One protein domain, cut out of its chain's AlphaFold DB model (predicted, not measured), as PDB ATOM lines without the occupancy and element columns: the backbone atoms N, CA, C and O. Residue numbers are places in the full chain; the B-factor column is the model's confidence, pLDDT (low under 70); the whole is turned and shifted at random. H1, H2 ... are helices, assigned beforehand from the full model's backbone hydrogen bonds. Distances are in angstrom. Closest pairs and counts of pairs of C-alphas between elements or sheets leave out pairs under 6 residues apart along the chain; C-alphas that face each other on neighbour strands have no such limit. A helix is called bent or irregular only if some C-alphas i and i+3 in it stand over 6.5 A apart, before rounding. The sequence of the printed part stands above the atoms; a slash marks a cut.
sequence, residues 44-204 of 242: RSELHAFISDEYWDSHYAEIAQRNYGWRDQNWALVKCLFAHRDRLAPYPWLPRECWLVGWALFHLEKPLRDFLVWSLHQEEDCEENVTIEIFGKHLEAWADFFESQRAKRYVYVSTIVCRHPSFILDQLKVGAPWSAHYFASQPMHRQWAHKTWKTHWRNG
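AT A GLANCE: This is residues 44 to 204 of the 242 residues of an uncharacterized protein of Capronia epimyces CBS 606.96 (UniProt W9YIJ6). This is an elongated all-helix body in which H3 and H6 run side by side, opposite ways, with H2 folded back along part of H3 and H4 packed slantwise on both H3 and H6. H5 folds back from H4 to reach H8; H8 and H9 make a corner with each other, and each packs on the later part of H6, H8 on residues 143 to 146 and H9 on residues 141 to 145; H7 lies at that end, where residues 161 to 166 stick out, and H1 lies at the other. The printed part has 161 residues with nine named helices, H1 to H9 in order, and no named strand. It is compact, with a radius of gyration of the C-alphas of 16.9 A, and spans 56 by 33 by 23 A.

HOW THE PARTS SIT: Start at H1, residues 44 to 51, close but not clearly touching H2, residues 54 to 64, at Ala 49 and Tyr 55, closest C-alphas 6.3 A apart. H2 is only just irregular, C-alphas 58 and 61 being 6.51 A apart, and forms a hairpin with H3, residues 70 to 88, at a shallow tilt of 27 degrees; the closest C-alphas, Ala 64 and Gln 73, are 5.6 A apart. H4, residues 97 to 107, and H5, residues 110 to 120, form another hairpin, closest at C-alphas 105 and 113, 5.5 A. H6, residues 132 to 147, touches H3 at a shallow tilt of 6 degrees, closest at C-alphas 136 and 78, 5.9 A. H7, residues 149 to 161, touches no helix. H8, residues 176 to 185, touches H5, closest at C-alphas 181 and 111, 5.0 A; H9, residues 187 to 202, touches H6, closest at C-alphas 197 and 145, 6.3 A. Every O i to N i+4 pair is within hydrogen-bond range except in H2, with 4 of 7.

IN THESE COORDINATES: Find C-alpha 44 at (93.227, -33.958, -9.390), where H1 begins. H3 is 26.7 A long, H6 22.2 A, and H9 22.4 A, ending at C-alpha 202, (118.830, -15.953, 22.282).

THE WHOLE: The farthest C-alphas, Pro 92 and Val 161, are 56.7 A apart. The printed part has no cut; the links H5 to H6 and H7 to H8 are long. Confidence is low at residues 57 to 68, 159 to 177 and 204.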
ATOM      1  N   ARG A  44      93.231 -32.659 -10.055       80.62
ATOM      2  CA  ARG A  44      93.227 -33.958  -9.390       80.62
ATOM      3  C   ARG A  44      94.528 -34.726  -9.606       80.62
ATOM      4  O   ARG A  44      94.988 -35.409  -8.695       80.62
ATOM      5  N   SER A  45      95.112 -34.618 -10.795       80.75
ATOM      6  CA  SER A  45      96.407 -35.218 -11.120       80.75
ATOM      7  C   SER A  45      97.543 -34.556 -10.335       80.75
ATOM      8  O   SER A  45      98.432 -35.252  -9.851       80.75
ATOM      9  N   GLU A  46      97.488 -33.234 -10.150       82.19
ATOM     10  CA  GLU A  46      98.472 -32.497  -9.353       82.19
ATOM     11  C   GLU A  46      98.405 -32.893  -7.873       82.19
ATOM     12  O   GLU A  46      99.427 -33.239  -7.284       82.19
ATOM     13  N   LEU A  47      97.200 -32.926  -7.290       80.06
ATOM     14  CA  LEU A  47      97.004 -33.383  -5.913       80.06
ATOM     15  C   LEU A  47      97.472 -34.833  -5.723       80.06
ATOM     16  O   LEU A  47      98.153 -35.139  -4.747       80.06
ATOM     17  N   HIS A  48      97.142 -35.720  -6.666       81.62
ATOM     18  CA  HIS A  48      97.583 -37.110  -6.614       81.62
ATOM     19  C   HIS A  48      99.111 -37.216  -6.581       81.62
ATOM     20  O   HIS A  48      99.633 -37.962  -5.763       81.62
ATOM     21  N   ALA A  49      99.823 -36.452  -7.412       78.25
ATOM     22  CA  ALA A  49     101.285 -36.486  -7.464       78.25
ATOM     23  C   ALA A  49     101.961 -36.006  -6.161       78.25
ATOM     24  O   ALA A  49     103.049 -36.475  -5.828       78.25
ATOM     25  N   PHE A  50     101.316 -35.125  -5.384       75.94
ATOM     26  CA  PHE A  50     101.780 -34.774  -4.031       75.94
ATOM     27  C   PHE A  50     101.533 -35.887  -3.007       75.94
ATOM     28  O   PHE A  50     102.330 -36.055  -2.088       75.94
ATOM     29  N   ILE A  51     100.441 -36.638  -3.151       76.94
ATOM     30  CA  ILE A  51     100.091 -37.743  -2.246       76.94
ATOM     31  C   ILE A  51     100.905 -39.005  -2.560       76.94
ATOM     32  O   ILE A  51     101.173 -39.794  -1.661       76.94
ATOM     33  N   SER A  52     101.272 -39.222  -3.825       76.50
ATOM     34  CA  SER A  52     101.943 -40.437  -4.297       76.50
ATOM     35  C   SER A  52     103.471 -40.356  -4.280       76.50
ATOM     36  O   SER A  52     104.109 -41.082  -5.039       76.50
ATOM     37  N   ASP A  53     104.046 -39.448  -3.492       72.06
ATOM     38  CA  ASP A  53     105.492 -39.223  -3.302       72.06
ATOM     39  C   ASP A  53     106.273 -38.823  -4.574       72.06
ATOM     40  O   ASP A  53     107.471 -38.552  -4.517       72.06
ATOM     41  N   GLU A  54     105.604 -38.697  -5.725       74.94
ATOM     42  CA  GLU A  54     106.238 -38.463  -7.029       74.94
ATOM     43  C   GLU A  54     107.033 -37.151  -7.040       74.94
ATOM     44  O   GLU A  54     108.145 -37.088  -7.575       74.94
ATOM     45  N   TYR A  55     106.504 -36.109  -6.392       71.81
ATOM     46  CA  TYR A  55     107.208 -34.837  -6.237       71.81
ATOM     47  C   TYR A  55     108.330 -34.876  -5.200       71.81
ATOM     48  O   TYR A  55     109.327 -34.176  -5.371       71.81
ATOM     49  N   TRP A  56     108.205 -35.699  -4.161       73.94
ATOM     50  CA  TRP A  56     109.250 -35.840  -3.151       73.94
ATOM     51  C   TRP A  56     110.499 -36.504  -3.738       73.94
ATOM     52  O   TRP A  56     111.606 -35.958  -3.650       73.94
ATOM     53  N   ASP A  57     110.309 -37.637  -4.412       67.81
ATOM     54  CA  ASP A  57     111.408 -38.436  -4.947       67.81
ATOM     55  C   ASP A  57     112.124 -37.729  -6.100       67.81
ATOM     56  O   ASP A  57     113.355 -37.658  -6.126       67.81
ATOM     57  N   SER A  58     111.363 -37.136  -7.023       65.06
ATOM     58  CA  SER A  58     111.928 -36.495  -8.218       65.06
ATOM     59  C   SER A  58     112.630 -35.162  -7.948       65.06
ATOM     60  O   SER A  58     113.454 -34.746  -8.760       65.06
ATOM     61  N   HIS A  59     112.308 -34.463  -6.852       64.44
ATOM     62  CA  HIS A  59     112.850 -33.122  -6.589       64.44
ATOM     63  C   HIS A  59     113.745 -33.058  -5.354       64.44
ATOM     64  O   HIS A  59     114.771 -32.386  -5.406       64.44
ATOM     65  N   TYR A  60     113.404 -33.735  -4.255       68.44
ATOM     66  CA  TYR A  60     114.195 -33.663  -3.027       68.44
ATOM     67  C   TYR A  60     115.125 -34.864  -2.857       68.44
ATOM     68  O   TYR A  60     116.311 -34.660  -2.594       68.44
ATOM     69  N   ALA A  61     114.644 -36.098  -3.049       66.00
ATOM     70  CA  ALA A  61     115.462 -37.290  -2.810       66.00
ATOM     71  C   ALA A  61     116.694 -37.346  -3.733       66.00
ATOM     72  O   ALA A  61     117.805 -37.597  -3.262       66.00
ATOM     73  N   GLU A  62     116.537 -37.012  -5.019       66.31
ATOM     74  CA  GLU A  62     117.664 -36.920  -5.958       66.31
ATOM     75  C   GLU A  62     118.683 -35.833  -5.594       66.31
ATOM     76  O   GLU A  62     119.874 -35.983  -5.878       66.31
ATOM     77  N   ILE A  63     118.238 -34.731  -4.980       64.56
ATOM     78  CA  ILE A  63     119.141 -33.680  -4.513       64.56
ATOM     79  C   ILE A  63     119.837 -34.176  -3.248       64.56
ATOM     80  O   ILE A  63     121.058 -34.268  -3.243       64.56
ATOM     81  N   ALA A  64     119.095 -34.594  -2.223       64.69
ATOM     82  CA  ALA A  64     119.631 -35.025  -0.932       64.69
ATOM     83  C   ALA A  64     120.652 -36.178  -1.032       64.69
ATOM     84  O   ALA A  64     121.614 -36.206  -0.261       64.69
ATOM     85  N   GLN A  65     120.498 -37.086  -2.005       63.66
ATOM     86  CA  GLN A  65     121.390 -38.232  -2.225       63.66
ATOM     87  C   GLN A  65     122.784 -37.874  -2.779       63.66
ATOM     88  O   GLN A  65     123.693 -38.700  -2.702       63.66
ATOM     89  N   ARG A  66     123.013 -36.661  -3.303       64.00
ATOM     90  CA  ARG A  66     124.294 -36.271  -3.938       64.00
ATOM     91  C   ARG A  66     125.407 -35.858  -2.955       64.00
ATOM     92  O   ARG A  66     126.237 -35.021  -3.291       64.00
ATOM     93  N   ASN A  67     125.474 -36.470  -1.769       60.56
ATOM     94  CA  ASN A  67     126.476 -36.197  -0.719       60.56
ATOM     95  C   ASN A  67     126.504 -34.741  -0.208       60.56
ATOM     96  O   ASN A  67     127.563 -34.227   0.153       60.56
ATOM     97  N   TYR A  68     125.357 -34.068  -0.167       64.94
ATOM     98  CA  TYR A  68     125.265 -32.729   0.413       64.94
ATOM     99  C   TYR A  68     125.343 -32.764   1.943       64.94
ATOM    100  O   TYR A  68     124.831 -33.689   2.579       64.94
ATOM    101  N   GLY A  69     125.966 -31.743   2.538       74.69
ATOM    102  CA  GLY A  69     125.921 -31.544   3.986       74.69
ATOM    103  C   GLY A  69     124.494 -31.250   4.456       74.69
ATOM    104  O   GLY A  69     123.633 -30.863   3.669       74.69
ATOM    105  N   TRP A  70     124.228 -31.400   5.755       78.25
ATOM    106  CA  TRP A  70     122.887 -31.161   6.306       78.25
ATOM    107  C   TRP A  70     122.343 -29.762   5.983       78.25
ATOM    108  O   TRP A  70     121.181 -29.613   5.617       78.25
ATOM    109  N   ARG A  71     123.194 -28.731   6.056       84.75
ATOM    110  CA  ARG A  71     122.808 -27.357   5.710       84.75
ATOM    111  C   ARG A  71     122.347 -27.226   4.258       84.75
ATOM    112  O   ARG A  71     121.338 -26.580   3.992       84.75
ATOM    113  N   ASP A  72     123.053 -27.868   3.339       82.38
ATOM    114  CA  ASP A  72     122.714 -27.866   1.918       82.38
ATOM    115  C   ASP A  72     121.407 -28.630   1.659       82.38
ATOM    116  O   ASP A  72     120.574 -28.184   0.871       82.38
ATOM    117  N   GLN A  73     121.191 -29.749   2.366       82.25
ATOM    118  CA  GLN A  73     119.931 -30.499   2.326       82.25
ATOM    119  C   GLN A  73     118.759 -29.646   2.834       82.25
ATOM    120  O   GLN A  73     117.732 -29.569   2.162       82.25
ATOM    121  N   ASN A  74     118.927 -28.929   3.950       87.69
ATOM    122  CA  ASN A  74     117.912 -28.004   4.469       87.69
ATOM    123  C   ASN A  74     117.608 -26.877   3.484       87.69
ATOM    124  O   ASN A  74     116.445 -26.567   3.229       87.69
ATOM    125  N   TRP A  75     118.647 -26.273   2.904       87.50
ATOM    126  CA  TRP A  75     118.479 -25.207   1.924       87.50
ATOM    127  C   TRP A  75     117.733 -25.697   0.678       87.50
ATOM    128  O   TRP A  75     116.807 -25.033   0.207       87.50
ATOM    129  N   ALA A  76     118.089 -26.882   0.176       85.62
ATOM    130  CA  ALA A  76     117.391 -27.518  -0.933       85.62
ATOM    131  C   ALA A  76     115.921 -27.797  -0.591       85.62
ATOM    132  O   ALA A  76     115.047 -27.450  -1.384       85.62
ATOM    133  N   LEU A  77     115.641 -28.343   0.599       88.38
ATOM    134  CA  LEU A  77     114.282 -28.616   1.071       88.38
ATOM    135  C   LEU A  77     113.421 -27.348   1.074       88.38
ATOM    136  O   LEU A  77     112.348 -27.320   0.475       88.38
ATOM    137  N   VAL A  78     113.911 -26.279   1.704       92.38
ATOM    138  CA  VAL A  78     113.197 -24.996   1.804       92.38
ATOM    139  C   VAL A  78     112.951 -24.402   0.418       92.38
ATOM    140  O   VAL A  78     111.856 -23.923   0.124       92.38
ATOM    141  N   LYS A  79     113.940 -24.480  -0.478       90.06
ATOM    142  CA  LYS A  79     113.791 -24.020  -1.862       90.06
ATOM    143  C   LYS A  79     112.740 -24.829  -2.629       90.06
ATOM    144  O   LYS A  79     111.947 -24.235  -3.360       90.06
ATOM    145  N   CYS A  80     112.709 -26.151  -2.459       88.50
ATOM    146  CA  CYS A  80     111.677 -27.014  -3.037       88.50
ATOM    147  C   CYS A  80     110.285 -26.644  -2.515       88.50
ATOM    148  O   CYS A  80     109.356 -26.520  -3.308       88.50
ATOM    149  N   LEU A  81     110.145 -26.383  -1.213       91.50
ATOM    150  CA  LEU A  81     108.880 -25.952  -0.616       91.50
ATOM    151  C   LEU A  81     108.367 -24.638  -1.219       91.50
ATOM    152  O   LEU A  81     107.196 -24.559  -1.590       91.50
ATOM    153  N   PHE A  82     109.234 -23.635  -1.393       93.06
ATOM    154  CA  PHE A  82     108.853 -22.395  -2.077       93.06
ATOM    155  C   PHE A  82     108.455 -22.634  -3.538       93.06
ATOM    156  O   PHE A  82     107.433 -22.120  -3.983       93.06
ATOM    157  N   ALA A  83     109.208 -23.463  -4.267       88.81
ATOM    158  CA  ALA A  83     108.868 -23.809  -5.645       88.81
ATOM    159  C   ALA A  83     107.502 -24.514  -5.746       88.81
ATOM    160  O   ALA A  83     106.728 -24.220  -6.656       88.81
ATOM    161  N   HIS A  84     107.179 -25.403  -4.802       88.44
ATOM    162  CA  HIS A  84     105.871 -26.052  -4.730       88.44
ATOM    163  C   HIS A  84     104.757 -25.069  -4.380       88.44
ATOM    164  O   HIS A  84     103.717 -25.097  -5.033       88.44
ATOM    165  N   ARG A  85     104.972 -24.157  -3.428       91.31
ATOM    166  CA  ARG A  85     104.004 -23.094  -3.124       91.31
ATOM    167  C   ARG A  85     103.677 -22.270  -4.368       91.31
ATOM    168  O   ARG A  85     102.508 -22.093  -4.696       91.31
ATOM    169  N   ASP A  86     104.700 -21.807  -5.080       90.12
ATOM    170  CA  ASP A  86     104.524 -20.962  -6.262       90.12
ATOM    171  C   ASP A  86     103.870 -21.741  -7.420       90.12
ATOM    172  O   ASP A  86     103.028 -21.207  -8.143       90.12
ATOM    173  N   ARG A  87     104.201 -23.031  -7.565       86.00
ATOM    174  CA  ARG A  87     103.573 -23.948  -8.527       86.00
ATOM    175  C   ARG A  87     102.096 -24.189  -8.228       86.00
ATOM    176  O   ARG A  87     101.310 -24.309  -9.164       86.00
ATOM    177  N   LEU A  88     101.736 -24.278  -6.949       86.38
ATOM    178  CA  LEU A  88     100.372 -24.558  -6.517       86.38
ATOM    179  C   LEU A  88      99.491 -23.305  -6.430       86.38
ATOM    180  O   LEU A  88      98.269 -23.426  -6.401       86.38
ATOM    181  N   ALA A  89     100.089 -22.109  -6.427       88.94
ATOM    182  CA  ALA A  89      99.385 -20.831  -6.330       88.94
ATOM    183  C   ALA A  89      98.201 -20.644  -7.308       88.94
ATOM    184  O   ALA A  89      97.233 -19.988  -6.926       88.94
ATOM    185  N   PRO A  90      98.218 -21.196  -8.540       85.88
ATOM    186  CA  PRO A  90      97.081 -21.091  -9.456       85.88
ATOM    187  C   PRO A  90      95.852 -21.935  -9.080       85.88
ATOM    188  O   PRO A  90      94.793 -21.722  -9.671       85.88
ATOM    189  N   TYR A  91      95.966 -22.908  -8.167       83.62
ATOM    190  CA  TYR A  91      94.867 -23.819  -7.839       83.62
ATOM    191  C   TYR A  91      93.953 -23.251  -6.738       83.62
ATOM    192  O   TYR A  91      94.452 -22.727  -5.741       83.62
ATOM    193  N   PRO A  92      92.616 -23.396  -6.846       80.94
ATOM    194  CA  PRO A  92      91.673 -22.863  -5.853       80.94
ATOM    195  C   PRO A  92      91.844 -23.429  -4.435       80.94
ATOM    196  O   PRO A  92      91.465 -22.779  -3.464       80.94
ATOM    197  N   TRP A  93      92.404 -24.633  -4.311       82.06
ATOM    198  CA  TRP A  93      92.688 -25.300  -3.036       82.06
ATOM    199  C   TRP A  93      94.109 -25.065  -2.525       82.06
ATOM    200  O   TRP A  93      94.520 -25.811  -1.639       82.06
ATOM    201  N   LEU A  94      94.843 -24.084  -3.077       80.81
ATOM    202  CA  LEU A  94      96.218 -23.728  -2.697       80.81
ATOM    203  C   LEU A  94      96.500 -24.091  -1.232       80.81
ATOM    204  O   LEU A  94      95.911 -23.479  -0.329       80.81
ATOM    205  N   PRO A  95      97.351 -25.101  -0.974       83.62
ATOM    206  CA  PRO A  95      97.572 -25.536   0.384       83.62
ATOM    207  C   PRO A  95      98.226 -24.410   1.172       83.62
ATOM    208  O   PRO A  95      99.082 -23.674   0.672       83.62
ATOM    209  N   ARG A  96      97.829 -24.294   2.439       90.56
ATOM    210  CA  ARG A  96      98.518 -23.418   3.385       90.56
ATOM    211  C   ARG A  96      99.979 -23.850   3.505       90.56
ATOM    212  O   ARG A  96     100.295 -25.033   3.398       90.56
ATOM    213  N   GLU A  97     100.866 -22.908   3.802       94.06
ATOM    214  CA  GLU A  97     102.290 -23.214   3.976       94.06
ATOM    215  C   GLU A  97     102.546 -24.262   5.071       94.06
ATOM    216  O   GLU A  97     103.376 -25.146   4.873       94.06
ATOM    217  N   CYS A  98     101.772 -24.250   6.161       93.38
ATOM    218  CA  CYS A  98     101.851 -25.267   7.213       93.38
ATOM    219  C   CYS A  98     101.568 -26.687   6.699       93.38
ATOM    220  O   CYS A  98     102.190 -27.646   7.154       93.38
ATOM    221  N   TRP A  99     100.687 -26.831   5.703       92.19
ATOM    222  CA  TRP A  99     100.425 -28.114   5.055       92.19
ATOM    223  C   TRP A  99     101.636 -28.581   4.245       92.19
ATOM    224  O   TRP A  99     102.012 -29.743   4.342       92.19
ATOM    225  N   LEU A 100     102.290 -27.679   3.502       92.00
ATOM    226  CA  LEU A 100     103.511 -27.996   2.747       92.00
ATOM    227  C   LEU A 100     104.676 -28.370   3.672       92.00
ATOM    228  O   LEU A 100     105.425 -29.302   3.381       92.00
ATOM    229  N   VAL A 101     104.810 -27.683   4.809       94.06
ATOM    230  CA  VAL A 101     105.792 -28.034   5.844       94.06
ATOM    231  C   VAL A 101     105.478 -29.407   6.445       94.06
ATOM    232  O   VAL A 101     106.371 -30.248   6.539       94.06
ATOM    233  N   GLY A 102     104.216 -29.672   6.794       91.69
ATOM    234  CA  GLY A 102     103.775 -30.979   7.288       91.69
ATOM    235  C   GLY A 102     104.013 -32.107   6.279       91.69
ATOM    236  O   GLY A 102     104.496 -33.174   6.657       91.69
ATOM    237  N   TRP A 103     103.755 -31.846   4.996       90.50
ATOM    238  CA  TRP A 103     104.064 -32.750   3.888       90.50
ATOM    239  C   TRP A 103     105.563 -33.064   3.830       90.50
ATOM    240  O   TRP A 103     105.941 -34.230   3.877       90.50
ATOM    241  N   ALA A 104     106.437 -32.051   3.854       90.75
ATOM    242  CA  ALA A 104     107.882 -32.282   3.887       90.75
ATOM    243  C   ALA A 104     108.324 -33.090   5.114       90.75
ATOM    244  O   ALA A 104     109.089 -34.041   4.974       90.75
ATOM    245  N   LEU A 105     107.835 -32.742   6.309       90.56
ATOM    246  CA  LEU A 105     108.155 -33.468   7.539       90.56
ATOM    247  C   LEU A 105     107.739 -34.936   7.447       90.56
ATOM    248  O   LEU A 105     108.502 -35.799   7.873       90.56
ATOM    249  N   PHE A 106     106.568 -35.232   6.877       88.94
ATOM    250  CA  PHE A 106     106.063 -36.595   6.724       88.94
ATOM    251  C   PHE A 106     107.033 -37.500   5.954       88.94
ATOM    252  O   PHE A 106     107.240 -38.641   6.382       88.94
ATOM    253  N   HIS A 107     107.666 -36.976   4.900       86.19
ATOM    254  CA  HIS A 107     108.596 -37.724   4.049       86.19
ATOM    255  C   HIS A 107     110.048 -37.770   4.558       86.19
ATOM    256  O   HIS A 107     110.874 -38.489   3.991       86.19
ATOM    257  N   LEU A 108     110.391 -37.048   5.628       83.62
ATOM    258  CA  LEU A 108     111.700 -37.194   6.270       83.62
ATOM    259  C   LEU A 108     111.820 -38.534   7.009       83.62
ATOM    260  O   LEU A 108     110.837 -39.134   7.451       83.62
ATOM    261  N   GLU A 109     113.063 -38.977   7.215       79.81
ATOM    262  CA  GLU A 109     113.346 -40.147   8.046       79.81
ATOM    263  C   GLU A 109     112.736 -39.981   9.441       79.81
ATOM    264  O   GLU A 109     112.875 -38.936  10.079       79.81
ATOM    265  N   LYS A 110     112.091 -41.042   9.939       80.69
ATOM    266  CA  LYS A 110     111.305 -41.004  11.178       80.69
ATOM    267  C   LYS A 110     112.028 -40.332  12.361       80.69
ATOM    268  O   LYS A 110     111.408 -39.471  12.976       80.69
ATOM    269  N   PRO A 111     113.299 -40.644  12.690       79.06
ATOM    270  CA  PRO A 111     113.986 -39.981  13.799       79.06
ATOM    271  C   PRO A 111     114.079 -38.462  13.665       79.06
ATOM    272  O   PRO A 111     113.867 -37.729  14.629       79.06
ATOM    273  N   LEU A 112     114.403 -38.000  12.460       81.88
ATOM    274  CA  LEU A 112     114.552 -36.591  12.142       81.88
ATOM    275  C   LEU A 112     113.186 -35.899  12.113       81.88
ATOM    276  O   LEU A 112     113.042 -34.823  12.685       81.88
ATOM    277  N   ARG A 113     112.175 -36.545  11.523       87.44
ATOM    278  CA  ARG A 113     110.784 -36.083  11.551       87.44
ATOM    279  C   ARG A 113     110.284 -35.897  12.979       87.44
ATOM    280  O   ARG A 113     109.827 -34.814  13.322       87.44
ATOM    281  N   ASP A 114     110.388 -36.930  13.811       85.62
ATOM    282  CA  ASP A 114     109.868 -36.915  15.182       85.62
ATOM    283  C   ASP A 114     110.572 -35.833  16.023       85.62
ATOM    284  O   ASP A 114     109.937 -35.159  16.837       85.62
ATOM    285  N   PHE A 115     111.875 -35.634  15.798       86.38
ATOM    286  CA  PHE A 115     112.642 -34.558  16.417       86.38
ATOM    287  C   PHE A 115     112.158 -33.174  15.968       86.38
ATOM    288  O   PHE A 115     111.829 -32.358  16.823       86.38
ATOM    289  N   LEU A 116     112.081 -32.926  14.657       89.38
ATOM    290  CA  LEU A 116     111.702 -31.623  14.105       89.38
ATOM    291  C   LEU A 116     110.263 -31.241  14.457       89.38
ATOM    292  O   LEU A 116     110.007 -30.095  14.807       89.38
ATOM    293  N   VAL A 117     109.331 -32.197  14.422       89.94
ATOM    294  CA  VAL A 117     107.943 -31.979  14.863       89.94
ATOM    295  C   VAL A 117     107.914 -31.561  16.330       89.94
ATOM    296  O   VAL A 117     107.272 -30.575  16.686       89.94
ATOM    297  N   TRP A 118     108.634 -32.285  17.194       89.25
ATOM    298  CA  TRP A 118     108.704 -31.927  18.606       89.25
ATOM    299  C   TRP A 118     109.325 -30.540  18.816       89.25
ATOM    300  O   TRP A 118     108.776 -29.767  19.598       89.25
ATOM    301  N   SER A 119     110.445 -30.225  18.155       89.81
ATOM    302  CA  SER A 119     111.155 -28.959  18.359       89.81
ATOM    303  C   SER A 119     110.391 -27.765  17.803       89.81
ATOM    304  O   SER A 119     110.349 -26.737  18.472       89.81
ATOM    305  N   LEU A 120     109.731 -27.903  16.649       90.38
ATOM    306  CA  LEU A 120     108.842 -26.871  16.106       90.38
ATOM    307  C   LEU A 120     107.709 -26.557  17.079       90.38
ATOM    308  O   LEU A 120     107.446 -25.392  17.348       90.38
ATOM    309  N   HIS A 121     107.111 -27.579  17.694       89.25
ATOM    310  CA  HIS A 121     106.066 -27.386  18.701       89.25
ATOM    311  C   HIS A 121     106.573 -26.727  20.002       89.25
ATOM    312  O   HIS A 121     105.773 -26.358  20.852       89.25
ATOM    313  N   GLN A 122     107.891 -26.606  20.214       86.88
ATOM    314  CA  GLN A 122     108.451 -25.821  21.329       86.88
ATOM    315  C   GLN A 122     108.638 -24.328  20.999       86.88
ATOM    316  O   GLN A 122     108.994 -23.550  21.899       86.88
ATOM    317  N   GLU A 123     108.495 -23.958  19.726       84.50
ATOM    318  CA  GLU A 123     108.624 -22.593  19.204       84.50
ATOM    319  C   GLU A 123     107.274 -22.022  18.792       84.50
ATOM    320  O   GLU A 123     106.949 -20.903  19.173       84.50
ATOM    321  N   GLU A 124     106.496 -22.814  18.059       86.94
ATOM    322  CA  GLU A 124     105.167 -22.477  17.580       86.94
ATOM    323  C   GLU A 124     104.157 -23.461  18.169       86.94
ATOM    324  O   GLU A 124     104.030 -24.608  17.731       86.94
ATOM    325  N   ASP A 125     103.413 -22.998  19.174       83.88
ATOM    326  CA  ASP A 125     102.396 -23.808  19.851       83.88
ATOM    327  C   ASP A 125     101.248 -24.202  18.900       83.88
ATOM    328  O   ASP A 125     100.575 -25.216  19.103       83.88
ATOM    329  N   CYS A 126     101.030 -23.408  17.846       87.69
ATOM    330  CA  CYS A 126     100.007 -23.628  16.832       87.69
ATOM    331  C   CYS A 126     100.639 -24.033  15.495       87.69
ATOM    332  O   CYS A 126     101.230 -23.206  14.802       87.69
ATOM    333  N   GLU A 127     100.438 -25.289  15.090       86.75
ATOM    334  CA  GLU A 127     100.950 -25.827  13.820       86.75
ATOM    335  C   GLU A 127     100.460 -25.033  12.597       86.75
ATOM    336  O   GLU A 127     101.174 -24.916  11.603       86.75
ATOM    337  N   GLU A 128      99.265 -24.431  12.667       90.38
ATOM    338  CA  GLU A 128      98.720 -23.625  11.567       90.38
ATOM    339  C   GLU A 128      99.527 -22.352  11.280       90.38
ATOM    340  O   GLU A 128      99.446 -21.831  10.166       90.38
ATOM    341  N   ASN A 129     100.312 -21.871  12.250       91.56
ATOM    342  CA  ASN A 129     101.144 -20.675  12.108       91.56
ATOM    343  C   ASN A 129     102.506 -20.970  11.466       91.56
ATOM    344  O   ASN A 129     103.226 -20.039  11.109       91.56
ATOM    345  N   VAL A 130     102.874 -22.246  11.309       93.56
ATOM    346  CA  VAL A 130     104.185 -22.629  10.780       93.56
ATOM    347  C   VAL A 130     104.240 -22.339   9.279       93.56
ATOM    348  O   VAL A 130     103.615 -23.018   8.466       93.56
ATOM    349  N   THR A 131     105.013 -21.322   8.904       95.94
ATOM    350  CA  THR A 131     105.290 -20.960   7.506       95.94
ATOM    351  C   THR A 131     106.540 -21.669   6.985       95.94
ATOM    352  O   THR A 131     107.356 -22.172   7.766       95.94
ATOM    353  N   ILE A 132     106.745 -21.671   5.662       96.25
ATOM    354  CA  ILE A 132     107.983 -22.196   5.054       96.25
ATOM    355  C   ILE A 132     109.193 -21.396   5.559       96.25
ATOM    356  O   ILE A 132     110.261 -21.959   5.793       96.25
ATOM    357  N   GLU A 133     109.026 -20.089   5.779       95.44
ATOM    358  CA  GLU A 133     110.084 -19.225   6.307       95.44
ATOM    359  C   GLU A 133     110.434 -19.549   7.769       95.44
ATOM    360  O   GLU A 133     111.618 -19.648   8.098       95.44
ATOM    361  N   ILE A 134     109.432 -19.747   8.637       93.69
ATOM    362  CA  ILE A 134     109.655 -20.168  10.031       93.69
ATOM    363  C   ILE A 134     110.366 -21.519  10.051       93.69
ATOM    364  O   ILE A 134     111.387 -21.667  10.719       93.69
ATOM    365  N   PHE A 135     109.886 -22.477   9.256       95.12
ATOM    366  CA  PHE A 135     110.515 -23.787   9.146       95.12
ATOM    367  C   PHE A 135     111.966 -23.698   8.649       95.12
ATOM    368  O   PHE A 135     112.849 -24.348   9.202       95.12
ATOM    369  N   GLY A 136     112.250 -22.848   7.659       94.44
ATOM    370  CA  GLY A 136     113.611 -22.630   7.168       94.44
ATOM    371  C   GLY A 136     114.553 -22.069   8.236       94.44
ATOM    372  O   GLY A 136     115.645 -22.606   8.426       94.44
ATOM    373  N   LYS A 137     114.115 -21.051   8.987       91.81
ATOM    374  CA  LYS A 137     114.884 -20.493  10.116       91.81
ATOM    375  C   LYS A 137     115.102 -21.526  11.221       91.81
ATOM    376  O   LYS A 137     116.191 -21.601  11.784       91.81
ATOM    377  N   HIS A 138     114.092 -22.350  11.493       91.75
ATOM    378  CA  HIS A 138     114.177 -23.442  12.458       91.75
ATOM    379  C   HIS A 138     115.255 -24.465  12.070       91.75
ATOM    380  O   HIS A 138     116.110 -24.827  12.881       91.75
ATOM    381  N   LEU A 139     115.252 -24.900  10.807       91.31
ATOM    382  CA  LEU A 139     116.251 -25.823  10.270       91.31
ATOM    383  C   LEU A 139     117.667 -25.239  10.311       91.31
ATOM    384  O   LEU A 139     118.615 -25.960  10.630       91.31
ATOM    385  N   GLU A 140     117.821 -23.948  10.007       89.69
ATOM    386  CA  GLU A 140     119.104 -23.245  10.087       89.69
ATOM    387  C   GLU A 140     119.629 -23.196  11.528       89.69
ATOM    388  O   GLU A 140     120.766 -23.593  11.779       89.69
ATOM    389  N   ALA A 141     118.773 -22.845  12.491       87.94
ATOM    390  CA  ALA A 141     119.132 -22.801  13.905       87.94
ATOM    391  C   ALA A 141     119.593 -24.168  14.440       87.94
ATOM    392  O   ALA A 141     120.550 -24.261  15.217       87.94
ATOM    393  N   TRP A 142     118.920 -25.248  14.035       88.94
ATOM    394  CA  TRP A 142     119.342 -26.601  14.397       88.94
ATOM    395  C   TRP A 142     120.617 -27.033  13.682       88.94
ATOM    396  O   TRP A 142     121.437 -27.713  14.299       88.94
ATOM    397  N   ALA A 143     120.822 -26.629  12.425       86.81
ATOM    398  CA  ALA A 143     122.080 -26.874  11.726       86.81
ATOM    399  C   ALA A 143     123.252 -26.194  12.449       86.81
ATOM    400  O   ALA A 143     124.237 -26.866  12.756       86.81
ATOM    401  N   ASP A 144     123.113 -24.917  12.823       85.19
ATOM    402  CA  ASP A 144     124.120 -24.182  13.600       85.19
ATOM    403  C   ASP A 144     124.429 -24.888  14.928       85.19
ATOM    404  O   ASP A 144     125.592 -25.099  15.289       85.19
ATOM    405  N   PHE A 145     123.389 -25.329  15.641       85.31
ATOM    406  CA  PHE A 145     123.558 -26.048  16.896       85.31
ATOM    407  C   PHE A 145     124.249 -27.406  16.712       85.31
ATOM    408  O   PHE A 145     125.210 -27.689  17.433       85.31
ATOM    409  N   PHE A 146     123.810 -28.240  15.768       82.19
ATOM    410  CA  PHE A 146     124.409 -29.558  15.517       82.19
ATOM    411  C   PHE A 146     125.859 -29.458  15.039       82.19
ATOM    412  O   PHE A 146     126.694 -30.297  15.387       82.19
ATOM    413  N   GLU A 147     126.187 -28.409  14.288       80.62
ATOM    414  CA  GLU A 147     127.545 -28.153  13.816       80.62
ATOM    415  C   GLU A 147     128.441 -27.519  14.897       80.62
ATOM    416  O   GLU A 147     129.675 -27.573  14.776       80.62
ATOM    417  N   SER A 148     127.853 -27.000  15.982       82.06
ATOM    418  CA  SER A 148     128.576 -26.383  17.094       82.06
ATOM    419  C   SER A 148     129.496 -27.365  17.825       82.06
ATOM    420  O   SER A 148     129.192 -28.546  18.030       82.06
ATOM    421  N   GLN A 149     130.630 -26.854  18.316       80.81
ATOM    422  CA  GLN A 149     131.553 -27.657  19.126       80.81
ATOM    423  C   GLN A 149     130.918 -28.150  20.426       80.81
ATOM    424  O   GLN A 149     131.283 -29.207  20.936       80.81
ATOM    425  N   ARG A 150     129.945 -27.407  20.960       82.00
ATOM    426  CA  ARG A 150     129.239 -27.778  22.185       82.00
ATOM    427  C   ARG A 150     128.395 -29.036  21.984       82.00
ATOM    428  O   ARG A 150     128.489 -29.947  22.804       82.00
ATOM    429  N   ALA A 151     127.629 -29.113  20.894       80.94
ATOM    430  CA  ALA A 151     126.855 -30.307  20.558       80.94
ATOM    431  C   ALA A 151     127.771 -31.508  20.288       80.94
ATOM    432  O   ALA A 151     127.577 -32.569  20.879       80.94
ATOM    433  N   LYS A 152     128.830 -31.319  19.487       79.12
ATOM    434  CA  LYS A 152     129.816 -32.371  19.185       79.12
ATOM    435  C   LYS A 152     130.476 -32.936  20.445       79.12
ATOM    436  O   LYS A 152     130.537 -34.153  20.605       79.12
ATOM    437  N   ARG A 153     130.926 -32.071  21.362       81.00
ATOM    438  CA  ARG A 153     131.532 -32.490  22.638       81.00
ATOM    439  C   ARG A 153     130.551 -33.243  23.524       81.00
ATOM    440  O   ARG A 153     130.930 -34.276  24.063       81.00
ATOM    441  N   TYR A 154     129.319 -32.749  23.664       82.44
ATOM    442  CA  TYR A 154     128.306 -33.428  24.473       82.44
ATOM    443  C   TYR A 154     128.084 -34.847  23.975       82.44
ATOM    444  O   TYR A 154     128.253 -35.786  24.741       82.44
ATOM    445  N   VAL A 155     127.809 -34.988  22.677       76.81
ATOM    446  CA  VAL A 155     127.567 -36.280  22.042       76.81
ATOM    447  C   VAL A 155     128.780 -37.207  22.169       76.81
ATOM    448  O   VAL A 155     128.620 -38.389  22.461       76.81
ATOM    449  N   TYR A 156     130.001 -36.690  22.006       75.94
ATOM    450  CA  TYR A 156     131.230 -37.467  22.194       75.94
ATOM    451  C   TYR A 156     131.350 -38.005  23.628       75.94
ATOM    452  O   TYR A 156     131.550 -39.203  23.829       75.94
ATOM    453  N   VAL A 157     131.190 -37.139  24.634       75.31
ATOM    454  CA  VAL A 157     131.297 -37.518  26.051       75.31
ATOM    455  C   VAL A 157     130.217 -38.532  26.415       75.31
ATOM    456  O   VAL A 157     130.506 -39.583  26.982       75.31
ATOM    457  N   SER A 158     128.976 -38.262  26.038       71.69
ATOM    458  CA  SER A 158     127.838 -39.090  26.420       71.69
ATOM    459  C   SER A 158     127.796 -40.449  25.712       71.69
ATOM    460  O   SER A 158     127.225 -41.396  26.248       71.69
ATOM    461  N   THR A 159     128.417 -40.588  24.537       69.31
ATOM    462  CA  THR A 159     128.502 -41.877  23.826       69.31
ATOM    463  C   THR A 159     129.727 -42.699  24.231       69.31
ATOM    464  O   THR A 159     129.593 -43.897  24.480       69.31
ATOM    465  N   ILE A 160     130.906 -42.077  24.345       65.06
ATOM    466  CA  ILE A 160     132.179 -42.785  24.573       65.06
ATOM    467  C   ILE A 160     132.503 -42.918  26.062       65.06
ATOM    468  O   ILE A 160     132.876 -44.002  26.510       65.06
ATOM    469  N   VAL A 161     132.343 -41.849  26.849       58.31
ATOM    470  CA  VAL A 161     132.713 -41.847  28.277       58.31
ATOM    471  C   VAL A 161     131.659 -42.575  29.104       58.31
ATOM    472  O   VAL A 161     131.998 -43.406  29.944       58.31
ATOM    473  N   CYS A 162     130.376 -42.348  28.815       57.28
ATOM    474  CA  CYS A 162     129.274 -42.993  29.536       57.28
ATOM    475  C   CYS A 162     128.935 -44.407  29.022       57.28
ATOM    476  O   CYS A 162     127.963 -44.995  29.488       57.28
ATOM    477  N   ARG A 163     129.723 -44.955  28.077       56.56
ATOM    478  CA  ARG A 163     129.573 -46.303  27.490       56.56
ATOM    479  C   ARG A 163     128.126 -46.662  27.144       56.56
ATOM    480  O   ARG A 163     127.660 -47.741  27.506       56.56
ATOM    481  N   HIS A 164     127.406 -45.784  26.447       56.12
ATOM    482  CA  HIS A 164     126.047 -46.122  26.036       56.12
ATOM    483  C   HIS A 164     126.113 -47.213  24.944       56.12
ATOM    484  O   HIS A 164     126.528 -46.908  23.821       56.12
ATOM    485  N   PRO A 165     125.729 -48.481  25.217       52.22
ATOM    486  CA  PRO A 165     126.048 -49.613  24.332       52.22
ATOM    487  C   PRO A 165     125.286 -49.573  23.002       52.22
ATOM    488  O   PRO A 165     125.594 -50.303  22.070       52.22
ATOM    489  N   SER A 166     124.269 -48.719  22.918       53.53
ATOM    490  CA  SER A 166     123.295 -48.672  21.828       53.53
ATOM    491  C   SER A 166     123.776 -47.915  20.582       53.53
ATOM    492  O   SER A 166     123.020 -47.831  19.621       53.53
ATOM    493  N   PHE A 167     124.975 -47.315  20.595       54.72
ATOM    494  CA  PHE A 167     125.356 -46.299  19.598       54.72
ATOM    495  C   PHE A 167     126.754 -46.442  18.978       54.72
ATOM    496  O   PHE A 167     127.182 -45.564  18.226       54.72
ATOM    497  N   ILE A 168     127.465 -47.538  19.237       46.91
ATOM    498  CA  ILE A 168     128.871 -47.703  18.852       46.91
ATOM    499  C   ILE A 168     128.986 -48.632  17.621       46.91
ATOM    500  O   ILE A 168     128.776 -49.829  17.768       46.91
ATOM    501  N   LEU A 169     129.280 -48.068  16.427       42.03
ATOM    502  CA  LEU A 169     130.412 -48.428  15.522       42.03
ATOM    503  C   LEU A 169     130.269 -48.191  14.000       42.03
ATOM    504  O   LEU A 169     131.310 -48.098  13.365       42.03
ATOM    505  N   ASP A 170     129.093 -47.971  13.404       39.44
ATOM    506  CA  ASP A 170     128.984 -47.853  11.921       39.44
ATOM    507  C   ASP A 170     128.695 -46.433  11.386       39.44
ATOM    508  O   ASP A 170     128.004 -46.223  10.389       39.44
ATOM    509  N   GLN A 171     129.236 -45.402  12.036       46.84
ATOM    510  CA  GLN A 171     128.901 -44.001  11.741       46.84
ATOM    511  C   GLN A 171     129.842 -43.316  10.739       46.84
ATOM    512  O   GLN A 171     130.276 -42.191  10.952       46.84
ATOM    513  N   LEU A 172     130.121 -43.935   9.592       36.88
ATOM    514  CA  LEU A 172     130.806 -43.241   8.484       36.88
ATOM    515  C   LEU A 172     129.904 -42.214   7.758       36.88
ATOM    516  O   LEU A 172     130.355 -41.531   6.843       36.88
ATOM    517  N   LYS A 173     128.646 -42.057   8.197       44.25
ATOM    518  CA  LYS A 173     127.678 -41.043   7.741       44.25
ATOM    519  C   LYS A 173     127.195 -40.158   8.906       44.25
ATOM    520  O   LYS A 173     125.995 -40.038   9.139       44.25
ATOM    521  N   VAL A 174     128.118 -39.584   9.684       50.75
ATOM    522  CA  VAL A 174     127.775 -38.603  10.735       50.75
ATOM    523  C   VAL A 174     127.101 -37.391  10.084       50.75
ATOM    524  O   VAL A 174     127.706 -36.699   9.271       50.75
ATOM    525  N   GLY A 175     125.846 -37.136  10.443       61.00
ATOM    526  CA  GLY A 175     125.046 -36.027   9.932       61.00
ATOM    527  C   GLY A 175     123.887 -35.712  10.872       61.00
ATOM    528  O   GLY A 175     123.684 -36.387  11.882       61.00
ATOM    529  N   ALA A 176     123.102 -34.690  10.551       64.69
ATOM    530  CA  ALA A 176     122.018 -34.250  11.422       64.69
ATOM    531  C   ALA A 176     120.917 -35.281  11.715       64.69
ATOM    532  O   ALA A 176     120.430 -35.245  12.842       64.69
ATOM    533  N   PRO A 177     120.548 -36.226  10.823       66.62
ATOM    534  CA  PRO A 177     119.612 -37.294  11.188       66.62
ATOM    535  C   PRO A 177     120.102 -38.112  12.387       66.62
ATOM    536  O   PRO A 177     119.323 -38.475  13.267       66.62
ATOM    537  N   TRP A 178     121.416 -38.335  12.475       72.38
ATOM    538  CA  TRP A 178     122.018 -39.049  13.592       72.38
ATOM    539  C   TRP A 178     122.023 -38.218  14.879       72.38
ATOM    540  O   TRP A 178     121.625 -38.720  15.930       72.38
ATOM    541  N   SER A 179     122.417 -36.942  14.810       73.12
ATOM    542  CA  SER A 179     122.357 -36.043  15.970       73.12
ATOM    543  C   SER A 179     120.922 -35.867  16.471       73.12
ATOM    544  O   SER A 179     120.683 -35.955  17.673       73.12
ATOM    545  N   ALA A 180     119.958 -35.706  15.562       74.81
ATOM    546  CA  ALA A 180     118.536 -35.642  15.876       74.81
ATOM    547  C   ALA A 180     118.056 -36.929  16.557       74.81
ATOM    548  O   ALA A 180     117.442 -36.861  17.620       74.81
ATOM    549  N   HIS A 181     118.403 -38.103  16.016       75.38
ATOM    550  CA  HIS A 181     118.081 -39.386  16.644       75.38
ATOM    551  C   HIS A 181     118.701 -39.506  18.042       75.38
ATOM    552  O   HIS A 181     118.014 -39.886  18.989       75.38
ATOM    553  N   TYR A 182     119.972 -39.131  18.201       78.25
ATOM    554  CA  TYR A 182     120.659 -39.162  19.488       78.25
ATOM    555  C   TYR A 182     119.963 -38.268  20.523       78.25
ATOM    556  O   TYR A 182     119.606 -38.735  21.607       78.25
ATOM    557  N   PHE A 183     119.686 -37.008  20.181       80.69
ATOM    558  CA  PHE A 183     118.986 -36.093  21.081       80.69
ATOM    559  C   PHE A 183     117.538 -36.518  21.339       80.69
ATOM    560  O   PHE A 183     117.038 -36.328  22.445       80.69
ATOM    561  N   ALA A 184     116.867 -37.135  20.368       78.75
ATOM    562  CA  ALA A 184     115.513 -37.649  20.537       78.75
ATOM    563  C   ALA A 184     115.450 -38.940  21.368       78.75
ATOM    564  O   ALA A 184     114.399 -39.205  21.956       78.75
ATOM    565  N   SER A 185     116.539 -39.716  21.433       77.69
ATOM    566  CA  SER A 185     116.559 -41.069  22.007       77.69
ATOM    567  C   SER A 185     116.195 -41.126  23.490       77.69
ATOM    568  O   SER A 185     115.589 -42.100  23.930       77.69
ATOM    569  N   GLN A 186     116.523 -40.082  24.259       79.75
ATOM    570  CA  GLN A 186     116.212 -40.009  25.685       79.75
ATOM    571  C   GLN A 186     115.702 -38.622  26.085       79.75
ATOM    572  O   GLN A 186     116.213 -37.614  25.584       79.75
ATOM    573  N   PRO A 187     114.756 -38.538  27.043       83.00
ATOM    574  CA  PRO A 187     114.240 -37.259  27.534       83.00
ATOM    575  C   PRO A 187     115.336 -36.299  28.016       83.00
ATOM    576  O   PRO A 187     115.259 -35.106  27.734       83.00
ATOM    577  N   MET A 188     116.378 -36.814  28.677       84.75
ATOM    578  CA  MET A 188     117.503 -36.013  29.173       84.75
ATOM    579  C   MET A 188     118.264 -35.313  28.038       84.75
ATOM    580  O   MET A 188     118.470 -34.100  28.089       84.75
ATOM    581  N   HIS A 189     118.656 -36.054  26.997       85.31
ATOM    582  CA  HIS A 189     119.381 -35.497  25.851       85.31
ATOM    583  C   HIS A 189     118.535 -34.462  25.111       85.31
ATOM    584  O   HIS A 189     119.037 -33.406  24.724       85.31
ATOM    585  N   ARG A 190     117.233 -34.734  24.992       84.75
ATOM    586  CA  ARG A 190     116.266 -33.841  24.358       84.75
ATOM    587  C   ARG A 190     116.129 -32.518  25.112       84.75
ATOM    588  O   ARG A 190     116.194 -31.450  24.505       84.75
ATOM    589  N   GLN A 191     115.983 -32.575  26.437       86.44
ATOM    590  CA  GLN A 191     115.899 -31.389  27.293       86.44
ATOM    591  C   GLN A 191     117.195 -30.575  27.269       86.44
ATOM    592  O   GLN A 191     117.150 -29.348  27.156       86.44
ATOM    593  N   TRP A 192     118.347 -31.247  27.336       88.75
ATOM    594  CA  TRP A 192     119.647 -30.588  27.242       88.75
ATOM    595  C   TRP A 192     119.825 -29.878  25.894       88.75
ATOM    596  O   TRP A 192     120.226 -28.709  25.868       88.75
ATOM    597  N   ALA A 193     119.480 -30.553  24.792       86.88
ATOM    598  CA  ALA A 193     119.545 -29.991  23.448       86.88
ATOM    599  C   ALA A 193     118.645 -28.759  23.334       86.88
ATOM    600  O   ALA A 193     119.126 -27.702  22.947       86.88
ATOM    601  N   HIS A 194     117.386 -28.851  23.773       86.75
ATOM    602  CA  HIS A 194     116.449 -27.725  23.775       86.75
ATOM    603  C   HIS A 194     116.962 -26.521  24.569       86.75
ATOM    604  O   HIS A 194     116.949 -25.397  24.071       86.75
ATOM    605  N   LYS A 195     117.424 -26.742  25.808       87.56
ATOM    606  CA  LYS A 195     117.926 -25.669  26.677       87.56
ATOM    607  C   LYS A 195     119.124 -24.979  26.031       87.56
ATOM    608  O   LYS A 195     119.167 -23.755  25.965       87.56
ATOM    609  N   THR A 196     120.069 -25.768  25.526       84.69
ATOM    610  CA  THR A 196     121.294 -25.248  24.915       84.69
ATOM    611  C   THR A 196     121.006 -24.532  23.599       84.69
ATOM    612  O   THR A 196     121.545 -23.453  23.367       84.69
ATOM    613  N   TRP A 197     120.125 -25.092  22.773       86.19
ATOM    614  CA  TRP A 197     119.658 -24.477  21.539       86.19
ATOM    615  C   TRP A 197     118.936 -23.147  21.815       86.19
ATOM    616  O   TRP A 197     119.303 -22.136  21.225       86.19
ATOM    617  N   LYS A 198     118.027 -23.073  22.804       84.69
ATOM    618  CA  LYS A 198     117.377 -21.807  23.205       84.69
ATOM    619  C   LYS A 198     118.385 -20.756  23.672       84.69
ATOM    620  O   LYS A 198     118.223 -19.577  23.357       84.69
ATOM    621  N   THR A 199     119.422 -21.154  24.409       82.31
ATOM    622  CA  THR A 199     120.512 -20.243  24.791       82.31
ATOM    623  C   THR A 199     121.291 -19.763  23.566       82.31
ATOM    624  O   THR A 199     121.563 -18.571  23.454       82.31
ATOM    625  N   HIS A 200     121.616 -20.664  22.636       74.88
ATOM    626  CA  HIS A 200     122.321 -20.328  21.400       74.88
ATOM    627  C   HIS A 200     121.522 -19.344  20.535       74.88
ATOM    628  O   HIS A 200     122.055 -18.328  20.091       74.88
ATOM    629  N   TRP A 201     120.223 -19.595  20.382       74.19
ATOM    630  CA  TRP A 201     119.294 -18.744  19.648       74.19
ATOM    631  C   TRP A 201     119.185 -17.337  20.250       74.19
ATOM    632  O   TRP A 201     119.370 -16.339  19.553       74.19
ATOM    633  N   ARG A 202     118.960 -17.240  21.570       76.00
ATOM    634  CA  ARG A 202     118.830 -15.953  22.282       76.00
ATOM    635  C   ARG A 202     120.099 -15.109  22.246       76.00
ATOM    636  O   ARG A 202     120.005 -13.887  22.236       76.00
ATOM    637  N   ASN A 203     121.263 -15.749  22.195       70.81
ATOM    638  CA  ASN A 203     122.552 -15.063  22.142       70.81
ATOM    639  C   ASN A 203     122.943 -14.639  20.713       70.81
ATOM    640  O   ASN A 203     124.072 -14.210  20.492       70.81
ATOM    641  N   GLY A 204     122.013 -14.724  19.753       59.34
ATOM    642  CA  GLY A 204     122.186 -14.190  18.409       59.34
ATOM    643  C   GLY A 204     123.110 -15.045  17.556       59.34
ATOM    644  O   GLY A 204     124.091 -14.512  17.041       59.34
TER     645      GLY A 204